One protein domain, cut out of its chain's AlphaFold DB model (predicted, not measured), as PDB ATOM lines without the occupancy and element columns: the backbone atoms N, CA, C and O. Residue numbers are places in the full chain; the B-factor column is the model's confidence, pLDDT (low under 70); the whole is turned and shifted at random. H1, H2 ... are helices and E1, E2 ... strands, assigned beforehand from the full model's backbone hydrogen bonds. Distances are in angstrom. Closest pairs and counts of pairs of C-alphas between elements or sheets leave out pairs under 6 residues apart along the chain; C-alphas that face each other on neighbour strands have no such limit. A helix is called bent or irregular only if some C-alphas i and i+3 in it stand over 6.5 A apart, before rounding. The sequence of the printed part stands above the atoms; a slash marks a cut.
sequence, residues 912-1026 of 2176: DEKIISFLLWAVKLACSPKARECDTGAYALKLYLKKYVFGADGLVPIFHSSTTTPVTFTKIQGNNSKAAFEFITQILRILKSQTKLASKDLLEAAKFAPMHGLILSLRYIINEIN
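What this domain is: This is residues 912 to 1026 of the 2176 residues of the protein "DUF2428 domain-containing protein" of Dictyostelium discoideum (UniProt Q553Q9). Three helices, H2, H3 and H5, stand side by side in a bundle, their centres making a triangle; H1 folds back along H2, and the strand hairpin E1 E2 packs between H1 and H3. The short helix H4 makes a corner at the last residues of H3. You will find 115 printed residues, with five named helices and two named strands in the order H1 H2 E1 E2 H3 H4 H5; the sheet, E1 - E2, is antiparallel and the class is mostly helix. The whole is compact, with a radius of gyration of the C-alphas of 13.8 A and spans of 43 by 33 by 23 A.

Where its parts are: Find C-alpha 912 at (-33.494, 19.582, 26.818); from there H1 runs through residues 912 to 926, 20.7 A. H2, residues 931 to 949, covers 25.6 A; it is neither bent nor irregular, but only just: C-alphas 946 and 949 are 6.2 A apart. Next come E1, residues 955 to 959, 12.9 A, and E2, residues 967 to 971, 13.2 A. H3, the longest helix, runs 32.8 A from C-alpha 976 at (-16.875, 27.522, 32.414) to residue 998. H4, residues 1002 to 1008, spans 10.1 A, and H5, residues 1012 to 1022, runs 15.2 A to C-alpha 1022 at (-11.887, 29.721, 20.701).

How they stand to each other: Begin with H2, H3 and H5, an up and down bundle, each running against the one before it in the chain. H2 and H5 touch at Ala 938 and Ser 1017, closest C-alphas 4.1 A apart, at a shallow tilt of 31 degrees, the same way. H3 touches H5 with residues 984 to 991 alone, the C-alphas of Leu 991 and Leu 1014 being closest at 6.4 A; the tilt is a shallow 16 degrees, opposite ways. H2 touches H3 with residues 945 to 949 alone, closest C-alphas Val 949 and Ala 979, 5.9 A. H1 and H2 are a helical hairpin at a shallow tilt of 35.0 degrees, only just short of steep; their closest C-alphas, Ala 926 and Cys 934, are 4.1 A apart. H1 and H3 are apart. In the hairpin E1 and E2, look for N 956 and O 970, 2.8 A, within hydrogen-bond range. The closest C-alphas of E1 and H3 are Val 956 and Phe 983, 5.7 A; those of H1 and E2 are Ile 916 and Val 967, 6.3 A. H4 touches H3 at a steep tilt of 58 degrees, closest C-alphas Ala 998 and Ala 1005, 4.9 A. In H1 to H5 every O i to N i+4 pair is within hydrogen-bond range.

The domain as a whole: The C-alphas farthest apart, Gly 974 and Leu 1003, are 43.3 A apart. The printed part has no cut and no long link. Its mean pLDDT is 87.4; look to residues 963 to 964 for the values under 70.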
ATOM      1  N   ASP A 912     -34.504  20.445  27.440       82.70
ATOM      2  CA  ASP A 912     -33.494  19.582  26.818       82.70
ATOM      3  C   ASP A 912     -33.865  19.178  25.382       82.70
ATOM      4  O   ASP A 912     -33.025  19.230  24.493       82.70
ATOM      5  N   GLU A 913     -35.130  18.846  25.115       79.84
ATOM      6  CA  GLU A 913     -35.612  18.437  23.785       79.84
ATOM      7  C   GLU A 913     -35.364  19.503  22.701       79.84
ATOM      8  O   GLU A 913     -34.876  19.209  21.602       79.84
ATOM      9  N   LYS A 914     -35.646  20.771  23.020       81.76
ATOM     10  CA  LYS A 914     -35.428  21.889  22.096       81.76
ATOM     11  C   LYS A 914     -33.952  22.185  21.907       81.76
ATOM     12  O   LYS A 914     -33.518  22.484  20.796       81.76
ATOM     13  N   ILE A 915     -33.186  22.080  22.988       87.58
ATOM     14  CA  ILE A 915     -31.742  22.277  22.967       87.58
ATOM     15  C   ILE A 915     -31.065  21.196  22.109       87.58
ATOM     16  O   ILE A 915     -30.213  21.520  21.281       87.58
ATOM     17  N   ILE A 916     -31.474  19.928  22.246       87.50
ATOM     18  CA  ILE A 916     -30.990  18.804  21.426       87.50
ATOM     19  C   ILE A 916     -31.274  19.065  19.945       87.50
ATOM     20  O   ILE A 916     -30.375  18.934  19.113       87.50
ATOM     21  N   SER A 917     -32.498  19.483  19.622       81.69
ATOM     22  CA  SER A 917     -32.908  19.794  18.247       81.69
ATOM     23  C   SER A 917     -32.048  20.913  17.639       81.69
ATOM     24  O   SER A 917     -31.508  20.779  16.541       81.69
ATOM     25  N   PHE A 918     -31.828  21.994  18.388       86.64
ATOM     26  CA  PHE A 918     -30.973  23.102  17.961       86.64
ATOM     27  C   PHE A 918     -29.508  22.689  17.749       86.64
ATOM     28  O   PHE A 918     -28.890  23.082  16.763       86.64
ATOM     29  N   LEU A 919     -28.950  21.868  18.641       89.36
ATOM     30  CA  LEU A 919     -27.572  21.385  18.531       89.36
ATOM     31  C   LEU A 919     -27.349  20.501  17.304       89.36
ATOM     32  O   LEU A 919     -26.354  20.660  16.599       89.36
ATOM     33  N   LEU A 920     -28.267  19.573  17.041       85.98
ATOM     34  CA  LEU A 920     -28.188  18.700  15.871       85.98
ATOM     35  C   LEU A 920     -28.278  19.500  14.570       85.98
ATOM     36  O   LEU A 920     -27.539  19.223  13.624       85.98
ATOM     37  N   TRP A 921     -29.125  20.529  14.541       84.54
ATOM     38  CA  TRP A 921     -29.193  21.472  13.430       84.54
ATOM     39  C   TRP A 921     -27.876  22.223  13.236       84.54
ATOM     40  O   TRP A 921     -27.330  22.231  12.135       84.54
ATOM     41  N   ALA A 922     -27.330  22.786  14.316       89.49
ATOM     42  CA  ALA A 922     -26.084  23.537  14.290       89.49
ATOM     43  C   ALA A 922     -24.915  22.692  13.753       89.49
ATOM     44  O   ALA A 922     -24.168  23.150  12.889       89.49
ATOM     45  N   VAL A 923     -24.791  21.436  14.204       88.30
ATOM     46  CA  VAL A 923     -23.755  20.507  13.724       88.30
ATOM     47  C   VAL A 923     -23.983  20.109  12.266       88.30
ATOM     48  O   VAL A 923     -23.021  20.111  11.499       88.30
ATOM     49  N   LYS A 924     -25.228  19.815  11.855       82.42
ATOM     50  CA  LYS A 924     -25.554  19.494  10.454       82.42
ATOM     51  C   LYS A 924     -25.133  20.632   9.526       82.42
ATOM     52  O   LYS A 924     -24.450  20.390   8.537       82.42
ATOM     53  N   LEU A 925     -25.487  21.867   9.877       85.49
ATOM     54  CA  LEU A 925     -25.131  23.046   9.095       85.49
ATOM     55  C   LEU A 925     -23.630  23.321   9.097       85.49
ATOM     56  O   LEU A 925     -23.065  23.567   8.038       85.49
ATOM     57  N   ALA A 926     -22.956  23.178  10.241       88.23
ATOM     58  CA  ALA A 926     -21.499  23.288  10.323       88.23
ATOM     59  C   ALA A 926     -20.762  22.208   9.499       88.23
ATOM     60  O   ALA A 926     -19.570  22.353   9.233       88.23
ATOM     61  N   CYS A 927     -21.456  21.146   9.079       85.88
ATOM     62  CA  CYS A 927     -20.963  20.108   8.172       85.88
ATOM     63  C   CYS A 927     -21.545  20.230   6.751       85.88
ATOM     64  O   CYS A 927     -21.505  19.263   5.996       85.88
ATOM     65  N   SER A 928     -22.091  21.386   6.367       80.98
ATOM     66  CA  SER A 928     -22.548  21.644   4.998       80.98
ATOM     67  C   SER A 928     -21.402  22.126   4.099       80.98
ATOM     68  O   SER A 928     -20.544  22.880   4.565       80.98
ATOM     69  N   PRO A 929     -21.376  21.753   2.803       73.45
ATOM     70  CA  PRO A 929     -20.430  22.315   1.839       73.45
ATOM     71  C   PRO A 929     -20.772  23.760   1.437       73.45
ATOM     72  O   PRO A 929     -19.938  24.459   0.854       73.45
ATOM     73  N   LYS A 930     -21.998  24.222   1.723       74.02
ATOM     74  CA  LYS A 930     -22.440  25.585   1.427       74.02
ATOM     75  C   LYS A 930     -21.860  26.554   2.455       74.02
ATOM     76  O   LYS A 930     -22.116  26.440   3.653       74.02
ATOM     77  N   ALA A 931     -21.154  27.578   1.970       74.88
ATOM     78  CA  ALA A 931     -20.508  28.585   2.818       74.88
ATOM     79  C   ALA A 931     -21.490  29.263   3.792       74.88
ATOM     80  O   ALA A 931     -21.154  29.481   4.953       74.88
ATOM     81  N   ARG A 932     -22.710  29.560   3.326       77.22
ATOM     82  CA  ARG A 932     -23.774  30.158   4.140       77.22
ATOM     83  C   ARG A 932     -24.153  29.227   5.291       77.22
ATOM     84  O   ARG A 932     -23.974  29.576   6.449       77.22
ATOM     85  N   GLU A 933     -24.576  28.009   4.990       81.50
ATOM     86  CA  GLU A 933     -24.996  27.039   6.006       81.50
ATOM     87  C   GLU A 933     -23.891  26.763   7.033       81.50
ATOM     88  O   GLU A 933     -24.141  26.813   8.236       81.50
ATOM     89  N   CYS A 934     -22.644  26.579   6.589       85.97
ATOM     90  CA  CYS A 934     -21.533  26.310   7.499       85.97
ATOM     91  C   CYS A 934     -21.268  27.453   8.495       85.97
ATOM     92  O   CYS A 934     -20.925  27.207   9.653       85.97
ATOM     93  N   ASP A 935     -21.487  28.697   8.070       85.23
ATOM     94  CA  ASP A 935     -21.340  29.892   8.897       85.23
ATOM     95  C   ASP A 935     -22.517  30.049   9.870       85.23
ATOM     96  O   ASP A 935     -22.305  30.297  11.057       85.23
ATOM     97  N   THR A 936     -23.743  29.753   9.426       88.53
ATOM     98  CA  THR A 936     -24.923  29.638  10.300       88.53
ATOM     99  C   THR A 936     -24.712  28.594  11.399       88.53
ATOM    100  O   THR A 936     -24.944  28.878  12.575       88.53
ATOM    101  N   GLY A 937     -24.220  27.402  11.042       90.29
ATOM    102  CA  GLY A 937     -23.911  26.344  12.004       90.29
ATOM    103  C   GLY A 937     -22.845  26.766  13.017       90.29
ATOM    104  O   GLY A 937     -22.992  26.529  14.218       90.29
ATOM    105  N   ALA A 938     -21.813  27.478  12.562       93.87
ATOM    106  CA  ALA A 938     -20.777  28.016  13.434       93.87
ATOM    107  C   ALA A 938     -21.305  29.085  14.405       93.87
ATOM    108  O   ALA A 938     -20.965  29.047  15.592       93.87
ATOM    109  N   TYR A 939     -22.154  30.011  13.947       93.00
ATOM    110  CA  TYR A 939     -22.818  30.983  14.824       93.00
ATOM    111  C   TYR A 939     -23.738  30.305  15.840       93.00
ATOM    112  O   TYR A 939     -23.735  30.682  17.011       93.00
ATOM    113  N   ALA A 940     -24.472  29.269  15.433       92.54
ATOM    114  CA  ALA A 940     -25.336  28.510  16.329       92.54
ATOM    115  C   ALA A 940     -24.536  27.785  17.430       92.54
ATOM    116  O   ALA A 940     -24.894  27.865  18.606       92.54
ATOM    117  N   LEU A 941     -23.404  27.155  17.093       94.79
ATOM    118  CA  LEU A 941     -22.509  26.535  18.081       94.79
ATOM    119  C   LEU A 941     -21.851  27.572  19.005       94.79
ATOM    120  O   LEU A 941     -21.706  27.332  20.207       94.79
ATOM    121  N   LYS A 942     -21.502  28.750  18.473       95.07
ATOM    122  CA  LYS A 942     -21.020  29.889  19.266       95.07
ATOM    123  C   LYS A 942     -22.088  30.373  20.256       95.07
ATOM    124  O   LYS A 942     -21.785  30.603  21.428       95.07
ATOM    125  N   LEU A 943     -23.331  30.522  19.802       94.15
ATOM    126  CA  LEU A 943     -24.469  30.901  20.640       94.15
ATOM    127  C   LEU A 943     -24.708  29.866  21.739       94.15
ATOM    128  O   LEU A 943     -24.851  30.233  22.906       94.15
ATOM    129  N   TYR A 944     -24.656  28.581  21.391       94.41
ATOM    130  CA  TYR A 944     -24.795  27.498  22.355       94.41
ATOM    131  C   TYR A 944     -23.732  27.563  23.462       94.41
ATOM    132  O   TYR A 944     -24.067  27.486  24.648       94.41
ATOM    133  N   LEU A 945     -22.464  27.786  23.087       94.32
ATOM    134  CA  LEU A 945     -21.369  27.971  24.042       94.32
ATOM    135  C   LEU A 945     -21.708  29.067  25.063       94.32
ATOM    136  O   LEU A 945     -21.648  28.840  26.270       94.32
ATOM    137  N   LYS A 946     -22.095  30.254  24.590       91.82
ATOM    138  CA  LYS A 946     -22.348  31.417  25.454       91.82
ATOM    139  C   LYS A 946     -23.588  31.284  26.334       91.82
ATOM    140  O   LYS A 946     -23.625  31.902  27.397       91.82
ATOM    141  N   LYS A 947     -24.605  30.545  25.887       91.69
ATOM    142  CA  LYS A 947     -25.906  30.469  26.567       91.69
ATOM    143  C   LYS A 947     -26.072  29.265  27.482       91.69
ATOM    144  O   LYS A 947     -26.787  29.387  28.472       91.69
ATOM    145  N   TYR A 948     -25.430  28.143  27.162       92.60
ATOM    146  CA  TYR A 948     -25.672  26.867  27.841       92.60
ATOM    147  C   TYR A 948     -24.397  26.225  28.395       92.60
ATOM    148  O   TYR A 948     -24.435  25.632  29.473       92.60
ATOM    149  N   VAL A 949     -23.262  26.355  27.696       93.40
ATOM    150  CA  VAL A 949     -21.972  25.828  28.183       93.40
ATOM    151  C   VAL A 949     -21.370  26.753  29.239       93.40
ATOM    152  O   VAL A 949     -20.860  26.282  30.250       93.40
ATOM    153  N   PHE A 950     -21.445  28.069  29.032       88.41
ATOM    154  CA  PHE A 950     -21.099  29.053  30.052       88.41
ATOM    155  C   PHE A 950     -22.303  29.353  30.942       88.41
ATOM    156  O   PHE A 950     -23.362  29.742  30.454       88.41
ATOM    157  N   GLY A 951     -22.137  29.209  32.258       78.47
ATOM    158  CA  GLY A 951     -23.198  29.446  33.236       78.47
ATOM    159  C   GLY A 951     -23.210  28.424  34.373       78.47
ATOM    160  O   GLY A 951     -22.322  27.584  34.488       78.47
ATOM    161  N   ALA A 952     -24.227  28.505  35.235       71.94
ATOM    162  CA  ALA A 952     -24.312  27.693  36.451       71.94
ATOM    163  C   ALA A 952     -24.401  26.179  36.178       71.94
ATOM    164  O   ALA A 952     -23.773  25.404  36.897       71.94
ATOM    165  N   ASP A 953     -25.129  25.762  35.135       78.20
ATOM    166  CA  ASP A 953     -25.350  24.344  34.815       78.20
ATOM    167  C   ASP A 953     -24.238  23.703  33.968       78.20
ATOM    168  O   ASP A 953     -24.057  22.484  34.029       78.20
ATOM    169  N   GLY A 954     -23.502  24.509  33.189       86.51
ATOM    170  CA  GLY A 954     -22.425  24.072  32.294       86.51
ATOM    171  C   GLY A 954     -22.795  22.866  31.426       86.51
ATOM    172  O   GLY A 954     -22.194  21.800  31.561       86.51
ATOM    173  N   LEU A 955     -23.820  23.010  30.583       91.47
ATOM    174  CA  LEU A 955     -24.441  21.909  29.844       91.47
ATOM    175  C   LEU A 955     -23.639  21.554  28.580       91.47
ATOM    176  O   LEU A 955     -23.799  22.171  27.524       91.47
ATOM    177  N   VAL A 956     -22.787  20.531  28.658       93.05
ATOM    178  CA  VAL A 956     -21.934  20.093  27.543       93.05
ATOM    179  C   VAL A 956     -22.559  18.907  26.797       93.05
ATOM    180  O   VAL A 956     -22.823  17.874  27.421       93.05
ATOM    181  N   PRO A 957     -22.778  19.005  25.473       93.61
ATOM    182  CA  PRO A 957     -23.345  17.927  24.675       93.61
ATOM    183  C   PRO A 957     -22.294  16.885  24.294       93.61
ATOM    184  O   PRO A 957     -21.193  17.224  23.876       93.61
ATOM    185  N   ILE A 958     -22.669  15.613  24.374       91.36
ATOM    186  CA  ILE A 958     -21.927  14.475  23.831       91.36
ATOM    187  C   ILE A 958     -22.682  13.974  22.608       91.36
ATOM    188  O   ILE A 958     -23.832  13.549  22.725       91.36
ATOM    189  N   PHE A 959     -22.017  14.001  21.455       88.85
ATOM    190  CA  PHE A 959     -22.581  13.522  20.197       88.85
ATOM    191  C   PHE A 959     -22.332  12.016  20.035       88.85
ATOM    192  O   PHE A 959     -21.185  11.547  20.058       88.85
ATOM    193  N   HIS A 960     -23.412  11.260  19.854       84.08
ATOM    194  CA  HIS A 960     -23.407   9.812  19.655       84.08
ATOM    195  C   HIS A 960     -23.831   9.459  18.238       84.08
ATOM    196  O   HIS A 960     -24.670  10.123  17.645       84.08
ATOM    197  N   SER A 961     -23.318   8.346  17.717       72.70
ATOM    198  CA  SER A 961     -23.766   7.777  16.440       72.70
ATOM    199  C   SER A 961     -25.159   7.130  16.506       72.70
ATOM    200  O   SER A 961     -25.614   6.573  15.513       72.70
ATOM    201  N   SER A 962     -25.801   7.144  17.679       73.71
ATOM    202  CA  SER A 962     -27.126   6.574  17.923       73.71
ATOM    203  C   SER A 962     -28.199   7.384  17.198       73.71
ATOM    204  O   SER A 962     -28.255   8.601  17.344       73.71
ATOM    205  N   THR A 963     -29.085   6.713  16.463       67.71
ATOM    206  CA  THR A 963     -30.248   7.349  15.826       67.71
ATOM    207  C   THR A 963     -31.343   7.708  16.830       67.71
ATOM    208  O   THR A 963     -32.118   8.623  16.578       67.71
ATOM    209  N   THR A 964     -31.413   7.017  17.973       69.82
ATOM    210  CA  THR A 964     -32.446   7.234  19.000       69.82
ATOM    211  C   THR A 964     -32.032   8.255  20.055       69.82
ATOM    212  O   THR A 964     -32.871   8.970  20.591       69.82
ATOM    213  N   THR A 965     -30.737   8.337  20.357       77.98
ATOM    214  CA  THR A 965     -30.165   9.223  21.383       77.98
ATOM    215  C   THR A 965     -28.903   9.909  20.856       77.98
ATOM    216  O   THR A 965     -27.797   9.657  21.343       77.98
ATOM    217  N   PRO A 966     -29.033  10.766  19.832       81.57
ATOM    218  CA  PRO A 966     -27.881  11.338  19.138       81.57
ATOM    219  C   PRO A 966     -27.110  12.359  19.989       81.57
ATOM    220  O   PRO A 966     -25.929  12.600  19.739       81.57
ATOM    221  N   VAL A 967     -27.745  12.941  21.013       87.51
ATOM    222  CA  VAL A 967     -27.117  13.877  21.955       87.51
ATOM    223  C   VAL A 967     -27.488  13.500  23.384       87.51
ATOM    224  O   VAL A 967     -28.661  13.320  23.699       87.51
ATOM    225  N   THR A 968     -26.492  13.422  24.263       89.81
ATOM    226  CA  THR A 968     -26.693  13.384  25.723       89.81
ATOM    227  C   THR A 968     -25.930  14.523  26.376       89.81
ATOM    228  O   THR A 968     -24.886  14.916  25.864       89.81
ATOM    229  N   PHE A 969     -26.373  15.007  27.533       91.85
ATOM    230  CA  PHE A 969     -25.694  16.099  28.226       91.85
ATOM    231  C   PHE A 969     -24.838  15.631  29.399       91.85
ATOM    232  O   PHE A 969     -25.201  14.724  30.146       91.85
ATOM    233  N   THR A 970     -23.724  16.326  29.599       90.98
ATOM    234  CA  THR A 970     -22.927  16.293  30.825       90.98
ATOM    235  C   THR A 970     -22.974  17.665  31.475       90.98
ATOM    236  O   THR A 970     -22.755  18.672  30.808       90.98
ATOM    237  N   LYS A 971     -23.307  17.720  32.767       87.78
ATOM    238  CA  LYS A 971     -23.373  18.975  33.527       87.78
ATOM    239  C   LYS A 971     -22.046  19.218  34.233       87.78
ATOM    240  O   LYS A 971     -21.613  18.387  35.032       87.78
ATOM    241  N   ILE A 972     -21.414  20.351  33.951       86.68
ATOM    242  CA  ILE A 972     -20.143  20.772  34.546       86.68
ATOM    243  C   ILE A 972     -20.382  22.100  35.262       86.68
ATOM    244  O   ILE A 972     -20.156  23.178  34.722       86.68
ATOM    245  N   GLN A 973     -20.884  22.017  36.491       79.57
ATOM    246  CA  GLN A 973     -21.323  23.196  37.234       79.57
ATOM    247  C   GLN A 973     -20.156  24.082  37.680       79.57
ATOM    248  O   GLN A 973     -19.141  23.598  38.183       79.57
ATOM    249  N   GLY A 974     -20.330  25.397  37.529       73.76
ATOM    250  CA  GLY A 974     -19.454  26.423  38.104       73.76
ATOM    251  C   GLY A 974     -18.050  26.540  37.499       73.76
ATOM    252  O   GLY A 974     -17.280  27.382  37.955       73.76
ATOM    253  N   ASN A 975     -17.701  25.743  36.483       82.70
ATOM    254  CA  ASN A 975     -16.399  25.803  35.820       82.70
ATOM    255  C   ASN A 975     -16.557  25.926  34.294       82.70
ATOM    256  O   ASN A 975     -16.482  24.943  33.553       82.70
ATOM    257  N   ASN A 976     -16.745  27.169  33.834       87.71
ATOM    258  CA  ASN A 976     -16.875  27.522  32.414       87.71
ATOM    259  C   ASN A 976     -15.674  27.055  31.571       87.71
ATOM    260  O   ASN A 976     -15.854  26.674  30.416       87.71
ATOM    261  N   SER A 977     -14.468  27.059  32.152       86.49
ATOM    262  CA  SER A 977     -13.230  26.583  31.516       86.49
ATOM    263  C   SER A 977     -13.343  25.110  31.141       86.49
ATOM    264  O   SER A 977     -13.252  24.746  29.968       86.49
ATOM    265  N   LYS A 978     -13.626  24.262  32.135       87.31
ATOM    266  CA  LYS A 978     -13.761  22.818  31.939       87.31
ATOM    267  C   LYS A 978     -14.933  22.476  31.014       87.31
ATOM    268  O   LYS A 978     -14.811  21.585  30.180       87.31
ATOM    269  N   ALA A 979     -16.046  23.201  31.125       91.32
ATOM    270  CA  ALA A 979     -17.198  23.011  30.249       91.32
ATOM    271  C   ALA A 979     -16.865  23.317  28.775       91.32
ATOM    272  O   ALA A 979     -17.163  22.517  27.887       91.32
ATOM    273  N   ALA A 980     -16.180  24.432  28.504       92.31
ATOM    274  CA  ALA A 980     -15.732  24.764  27.154       92.31
ATOM    275  C   ALA A 980     -14.686  23.784  26.614       92.31
ATOM    276  O   ALA A 980     -14.747  23.425  25.439       92.31
ATOM    277  N   PHE A 981     -13.762  23.322  27.462       92.99
ATOM    278  CA  PHE A 981     -12.767  22.314  27.101       92.99
ATOM    279  C   PHE A 981     -13.427  21.031  26.569       92.99
ATOM    280  O   PHE A 981     -13.103  20.558  25.475       92.99
ATOM    281  N   GLU A 982     -14.401  20.493  27.307       92.57
ATOM    282  CA  GLU A 982     -15.137  19.292  26.900       92.57
ATOM    283  C   GLU A 982     -15.961  19.542  25.629       92.57
ATOM    284  O   GLU A 982     -15.960  18.716  24.716       92.57
ATOM    285  N   PHE A 983     -16.595  20.712  25.501       95.17
ATOM    286  CA  PHE A 983     -17.360  21.064  24.302       95.17
ATOM    287  C   PHE A 983     -16.486  21.126  23.037       95.17
ATOM    288  O   PHE A 983     -16.835  20.543  22.007       95.17
ATOM    289  N   ILE A 984     -15.312  21.763  23.115       95.26
ATOM    290  CA  ILE A 984     -14.337  21.811  22.013       95.26
ATOM    291  C   ILE A 984     -13.853  20.400  21.658       95.26
ATOM    292  O   ILE A 984     -13.738  20.063  20.477       95.26
ATOM    293  N   THR A 985     -13.622  19.551  22.662       95.35
ATOM    294  CA  THR A 985     -13.192  18.160  22.464       95.35
ATOM    295  C   THR A 985     -14.223  17.355  21.663       95.35
ATOM    296  O   THR A 985     -13.853  16.566  20.788       95.35
ATOM    297  N   GLN A 986     -15.519  17.592  21.884       93.93
ATOM    298  CA  GLN A 986     -16.591  16.944  21.121       93.93
ATOM    299  C   GLN A 986     -16.629  17.409  19.659       93.93
ATOM    300  O   GLN A 986     -16.749  16.575  18.761       93.93
ATOM    301  N   ILE A 987     -16.431  18.704  19.389       94.41
ATOM    302  CA  ILE A 987     -16.330  19.220  18.011       94.41
ATOM    303  C   ILE A 987     -15.088  18.649  17.307       94.41
ATOM    304  O   ILE A 987     -15.168  18.193  16.163       94.41
ATOM    305  N   LEU A 988     -13.947  18.592  18.000       94.71
ATOM    306  CA  LEU A 988     -12.716  18.004  17.466       94.71
ATOM    307  C   LEU A 988     -12.859  16.518  17.151       94.71
ATOM    308  O   LEU A 988     -12.287  16.048  16.169       94.71
ATOM    309  N   ARG A 989     -13.628  15.768  17.947       93.31
ATOM    310  CA  ARG A 989     -13.926  14.358  17.667       93.31
ATOM    311  C   ARG A 989     -14.607  14.194  16.304       93.31
ATOM    312  O   ARG A 989     -14.220  13.297  15.553       93.31
ATOM    313  N   ILE A 990     -15.560  15.067  15.969       91.87
ATOM    314  CA  ILE A 990     -16.245  15.062  14.667       91.87
ATOM    315  C   ILE A 990     -15.263  15.461  13.557       91.87
ATOM    316  O   ILE A 990     -15.104  14.724  12.585       91.87
ATOM    317  N   LEU A 991     -14.515  16.556  13.731       94.26
ATOM    318  CA  LEU A 991     -13.562  17.039  12.725       94.26
ATOM    319  C   LEU A 991     -12.451  16.020  12.412       94.26
ATOM    320  O   LEU A 991     -12.097  15.824  11.249       94.26
ATOM    321  N   LYS A 992     -11.928  15.308  13.418       94.51
ATOM    322  CA  LYS A 992     -10.960  14.213  13.213       94.51
ATOM    323  C   LYS A 992     -11.550  13.085  12.374       94.51
ATOM    324  O   LYS A 992     -10.848  12.505  11.549       94.51
ATOM    325  N   SER A 993     -12.826  12.765  12.583       89.96
ATOM    326  CA  SER A 993     -13.530  11.765  11.783       89.96
ATOM    327  C   SER A 993     -13.623  12.189  10.316       89.96
ATOM    328  O   SER A 993     -13.301  11.400   9.431       89.96
ATOM    329  N   GLN A 994     -13.978  13.449  10.059       91.11
ATOM    330  CA  GLN A 994     -14.049  14.012   8.707       91.11
ATOM    331  C   GLN A 994     -12.671  14.092   8.039       91.11
ATOM    332  O   GLN A 994     -12.522  13.760   6.867       91.11
ATOM    333  N   THR A 995     -11.635  14.437   8.805       92.70
ATOM    334  CA  THR A 995     -10.247  14.478   8.317       92.70
ATOM    335  C   THR A 995      -9.757  13.093   7.888       92.70
ATOM    336  O   THR A 995      -9.094  12.969   6.862       92.70
ATOM    337  N   LYS A 996     -10.120  12.036   8.631       90.97
ATOM    338  CA  LYS A 996      -9.824  10.640   8.258       90.97
ATOM    339  C   LYS A 996     -10.540  10.197   6.982       90.97
ATOM    340  O   LYS A 996     -10.023   9.331   6.284       90.97
ATOM    341  N   LEU A 997     -11.723  10.743   6.700       88.86
ATOM    342  CA  LEU A 997     -12.412  10.500   5.436       88.86
ATOM    343  C   LEU A 997     -11.714  11.256   4.302       88.86
ATOM    344  O   LEU A 997     -11.369  10.646   3.302       88.86
ATOM    345  N   ALA A 998     -11.395  12.539   4.500       88.90
ATOM    346  CA  ALA A 998     -10.743  13.381   3.497       88.90
ATOM    347  C   ALA A 998      -9.342  12.896   3.094       88.90
ATOM    348  O   ALA A 998      -8.913  13.116   1.959       88.90
ATOM    349  N   SER A 999      -8.620  12.240   4.007       88.60
ATOM    350  CA  SER A 999      -7.331  11.618   3.696       88.60
ATOM    351  C   SER A 999      -7.463  10.348   2.849       88.60
ATOM    352  O   SER A 999      -6.512  10.007   2.148       88.60
ATOM    353  N   LYS A1000      -8.617   9.665   2.893       86.80
ATOM    354  CA  LYS A1000      -8.930   8.496   2.056       86.80
ATOM    355  C   LYS A1000      -9.539   8.907   0.717       86.80
ATOM    356  O   LYS A1000      -9.019   8.526  -0.324       86.80
ATOM    357  N   ASP A1001     -10.612   9.691   0.761       85.75
ATOM    358  CA  ASP A1001     -11.345  10.191  -0.398       85.75
ATOM    359  C   ASP A1001     -11.796  11.638  -0.135       85.75
ATOM    360  O   ASP A1001     -12.697  11.926   0.658       85.75
ATOM    361  N   LEU A1002     -11.130  12.578  -0.810       84.14
ATOM    362  CA  LEU A1002     -11.421  14.003  -0.667       84.14
ATOM    363  C   LEU A1002     -12.750  14.389  -1.325       84.14
ATOM    364  O   LEU A1002     -13.377  15.347  -0.878       84.14
ATOM    365  N   LEU A1003     -13.190  13.660  -2.353       80.59
ATOM    366  CA  LEU A1003     -14.473  13.902  -2.999       80.59
ATOM    367  C   LEU A1003     -15.621  13.467  -2.087       80.59
ATOM    368  O   LEU A1003     -16.566  14.228  -1.890       80.59
ATOM    369  N   GLU A1004     -15.529  12.271  -1.509       80.04
ATOM    370  CA  GLU A1004     -16.526  11.774  -0.557       80.04
ATOM    371  C   GLU A1004     -16.611  12.693   0.672       80.04
ATOM    372  O   GLU A1004     -17.703  13.101   1.077       80.04
ATOM    373  N   ALA A1005     -15.461  13.127   1.198       83.41
ATOM    374  CA  ALA A1005     -15.424  14.101   2.280       83.41
ATOM    375  C   ALA A1005     -16.011  15.459   1.877       83.41
ATOM    376  O   ALA A1005     -16.765  16.038   2.649       83.41
ATOM    377  N   ALA A1006     -15.732  15.971   0.675       81.45
ATOM    378  CA  ALA A1006     -16.307  17.239   0.227       81.45
ATOM    379  C   ALA A1006     -17.840  17.185   0.093       81.45
ATOM    380  O   ALA A1006     -18.487  18.211   0.292       81.45
ATOM    381  N   LYS A1007     -18.411  16.011  -0.212       76.33
ATOM    382  CA  LYS A1007     -19.862  15.800  -0.328       76.33
ATOM    383  C   LYS A1007     -20.560  15.622   1.019       76.33
ATOM    384  O   LYS A1007     -21.580  16.258   1.251       76.33
ATOM    385  N   PHE A1008     -20.030  14.758   1.885       78.06
ATOM    386  CA  PHE A1008     -20.757  14.276   3.070       78.06
ATOM    387  C   PHE A1008     -20.136  14.691   4.407       78.06
ATOM    388  O   PHE A1008     -20.773  14.573   5.450       78.06
ATOM    389  N   ALA A1009     -18.882  15.143   4.404       84.48
ATOM    390  CA  ALA A1009     -18.143  15.469   5.621       84.48
ATOM    391  C   ALA A1009     -17.158  16.649   5.421       84.48
ATOM    392  O   ALA A1009     -15.964  16.528   5.722       84.48
ATOM    393  N   PRO A1010     -17.614  17.798   4.880       87.35
ATOM    394  CA  PRO A1010     -16.752  18.943   4.636       87.35
ATOM    395  C   PRO A1010     -16.239  19.527   5.954       87.35
ATOM    396  O   PRO A1010     -16.987  19.788   6.891       87.35
ATOM    397  N   MET A1011     -14.930  19.767   6.008       92.55
ATOM    398  CA  MET A1011     -14.231  20.115   7.252       92.55
ATOM    399  C   MET A1011     -14.303  21.608   7.612       92.55
ATOM    400  O   MET A1011     -14.161  21.977   8.778       92.55
ATOM    401  N   HIS A1012     -14.487  22.495   6.626       90.63
ATOM    402  CA  HIS A1012     -14.302  23.939   6.805       90.63
ATOM    403  C   HIS A1012     -15.280  24.569   7.805       90.63
ATOM    404  O   HIS A1012     -14.872  25.459   8.551       90.63
ATOM    405  N   GLY A1013     -16.532  24.109   7.870       90.77
ATOM    406  CA  GLY A1013     -17.521  24.658   8.800       90.77
ATOM    407  C   GLY A1013     -17.245  24.318  10.267       90.77
ATOM    408  O   GLY A1013     -17.423  25.162  11.146       90.77
ATOM    409  N   LEU A1014     -16.700  23.135  10.561       94.00
ATOM    410  CA  LEU A1014     -16.262  22.802  11.921       94.00
ATOM    411  C   LEU A1014     -15.013  23.590  12.333       94.00
ATOM    412  O   LEU A1014     -14.919  24.027  13.478       94.00
ATOM    413  N   ILE A1015     -14.081  23.837  11.407       96.09
ATOM    414  CA  ILE A1015     -12.922  24.712  11.660       96.09
ATOM    415  C   ILE A1015     -13.394  26.144  11.948       96.09
ATOM    416  O   ILE A1015     -12.921  26.785  12.886       96.09
ATOM    417  N   LEU A1016     -14.366  26.634  11.176       94.05
ATOM    418  CA  LEU A1016     -15.016  27.923  11.405       94.05
ATOM    419  C   LEU A1016     -15.685  27.985  12.788       94.05
ATOM    420  O   LEU A1016     -15.517  28.967  13.511       94.05
ATOM    421  N   SER A1017     -16.369  26.913  13.182       95.28
ATOM    422  CA  SER A1017     -17.024  26.794  14.487       95.28
ATOM    423  C   SER A1017     -16.010  26.836  15.631       95.28
ATOM    424  O   SER A1017     -16.176  27.602  16.580       95.28
ATOM    425  N   LEU A1018     -14.909  26.085  15.511       95.77
ATOM    426  CA  LEU A1018     -13.796  26.124  16.463       95.77
ATOM    427  C   LEU A1018     -13.194  27.524  16.564       95.77
ATOM    428  O   LEU A1018     -12.940  27.987  17.669       95.77
ATOM    429  N   ARG A1019     -13.018  28.233  15.442       94.59
ATOM    430  CA  ARG A1019     -12.538  29.621  15.462       94.59
ATOM    431  C   ARG A1019     -13.464  30.524  16.272       94.59
ATOM    432  O   ARG A1019     -12.987  31.266  17.126       94.59
ATOM    433  N   TYR A1020     -14.769  30.471  16.008       93.24
ATOM    434  CA  TYR A1020     -15.746  31.284  16.731       93.24
ATOM    435  C   TYR A1020     -15.795  30.950  18.219       93.24
ATOM    436  O   TYR A1020     -15.910  31.866  19.025       93.24
ATOM    437  N   ILE A1021     -15.657  29.679  18.591       93.96
ATOM    438  CA  ILE A1021     -15.657  29.235  19.989       93.96
ATOM    439  C   ILE A1021     -14.367  29.637  20.709       93.96
ATOM    440  O   ILE A1021     -14.433  30.216  21.789       93.96
ATOM    441  N   ILE A1022     -13.197  29.384  20.114       92.19
ATOM    442  CA  ILE A1022     -11.887  29.721  20.701       92.19
ATOM    443  C   ILE A1022     -11.764  31.227  20.929       92.19
ATOM    444  O   ILE A1022     -11.222  31.651  21.946       92.19
ATOM    445  N   ASN A1023     -12.314  32.039  20.022       90.58
ATOM    446  CA  ASN A1023     -12.318  33.493  20.163       90.58
ATOM    447  C   ASN A1023     -13.066  33.986  21.419       90.58
ATOM    448  O   ASN A1023     -12.829  35.109  21.858       90.58
ATOM    449  N   GLU A1024     -13.952  33.167  21.993       89.71
ATOM    450  CA  GLU A1024     -14.730  33.489  23.195       89.71
ATOM    451  C   GLU A1024     -14.082  33.015  24.508       89.71
ATOM    452  O   GLU A1024     -14.643  33.270  25.577       89.71
ATOM    453  N   ILE A1025     -12.931  32.333  24.447       89.75
ATOM    454  CA  ILE A1025     -12.203  31.826  25.617       89.75
ATOM    455  C   ILE A1025     -11.234  32.890  26.143       89.75
ATOM    456  O   ILE A1025     -10.401  33.413  25.402       89.75
ATOM    457  N   ASN A1026     -11.302  33.181  27.446       86.27
ATOM    458  CA  ASN A1026     -10.350  34.062  28.117       86.27
ATOM    459  C   ASN A1026      -9.156  33.262  28.663       86.27
ATOM    460  O   ASN A1026      -9.178  32.794  29.800       86.27
TER     461      ASN A1026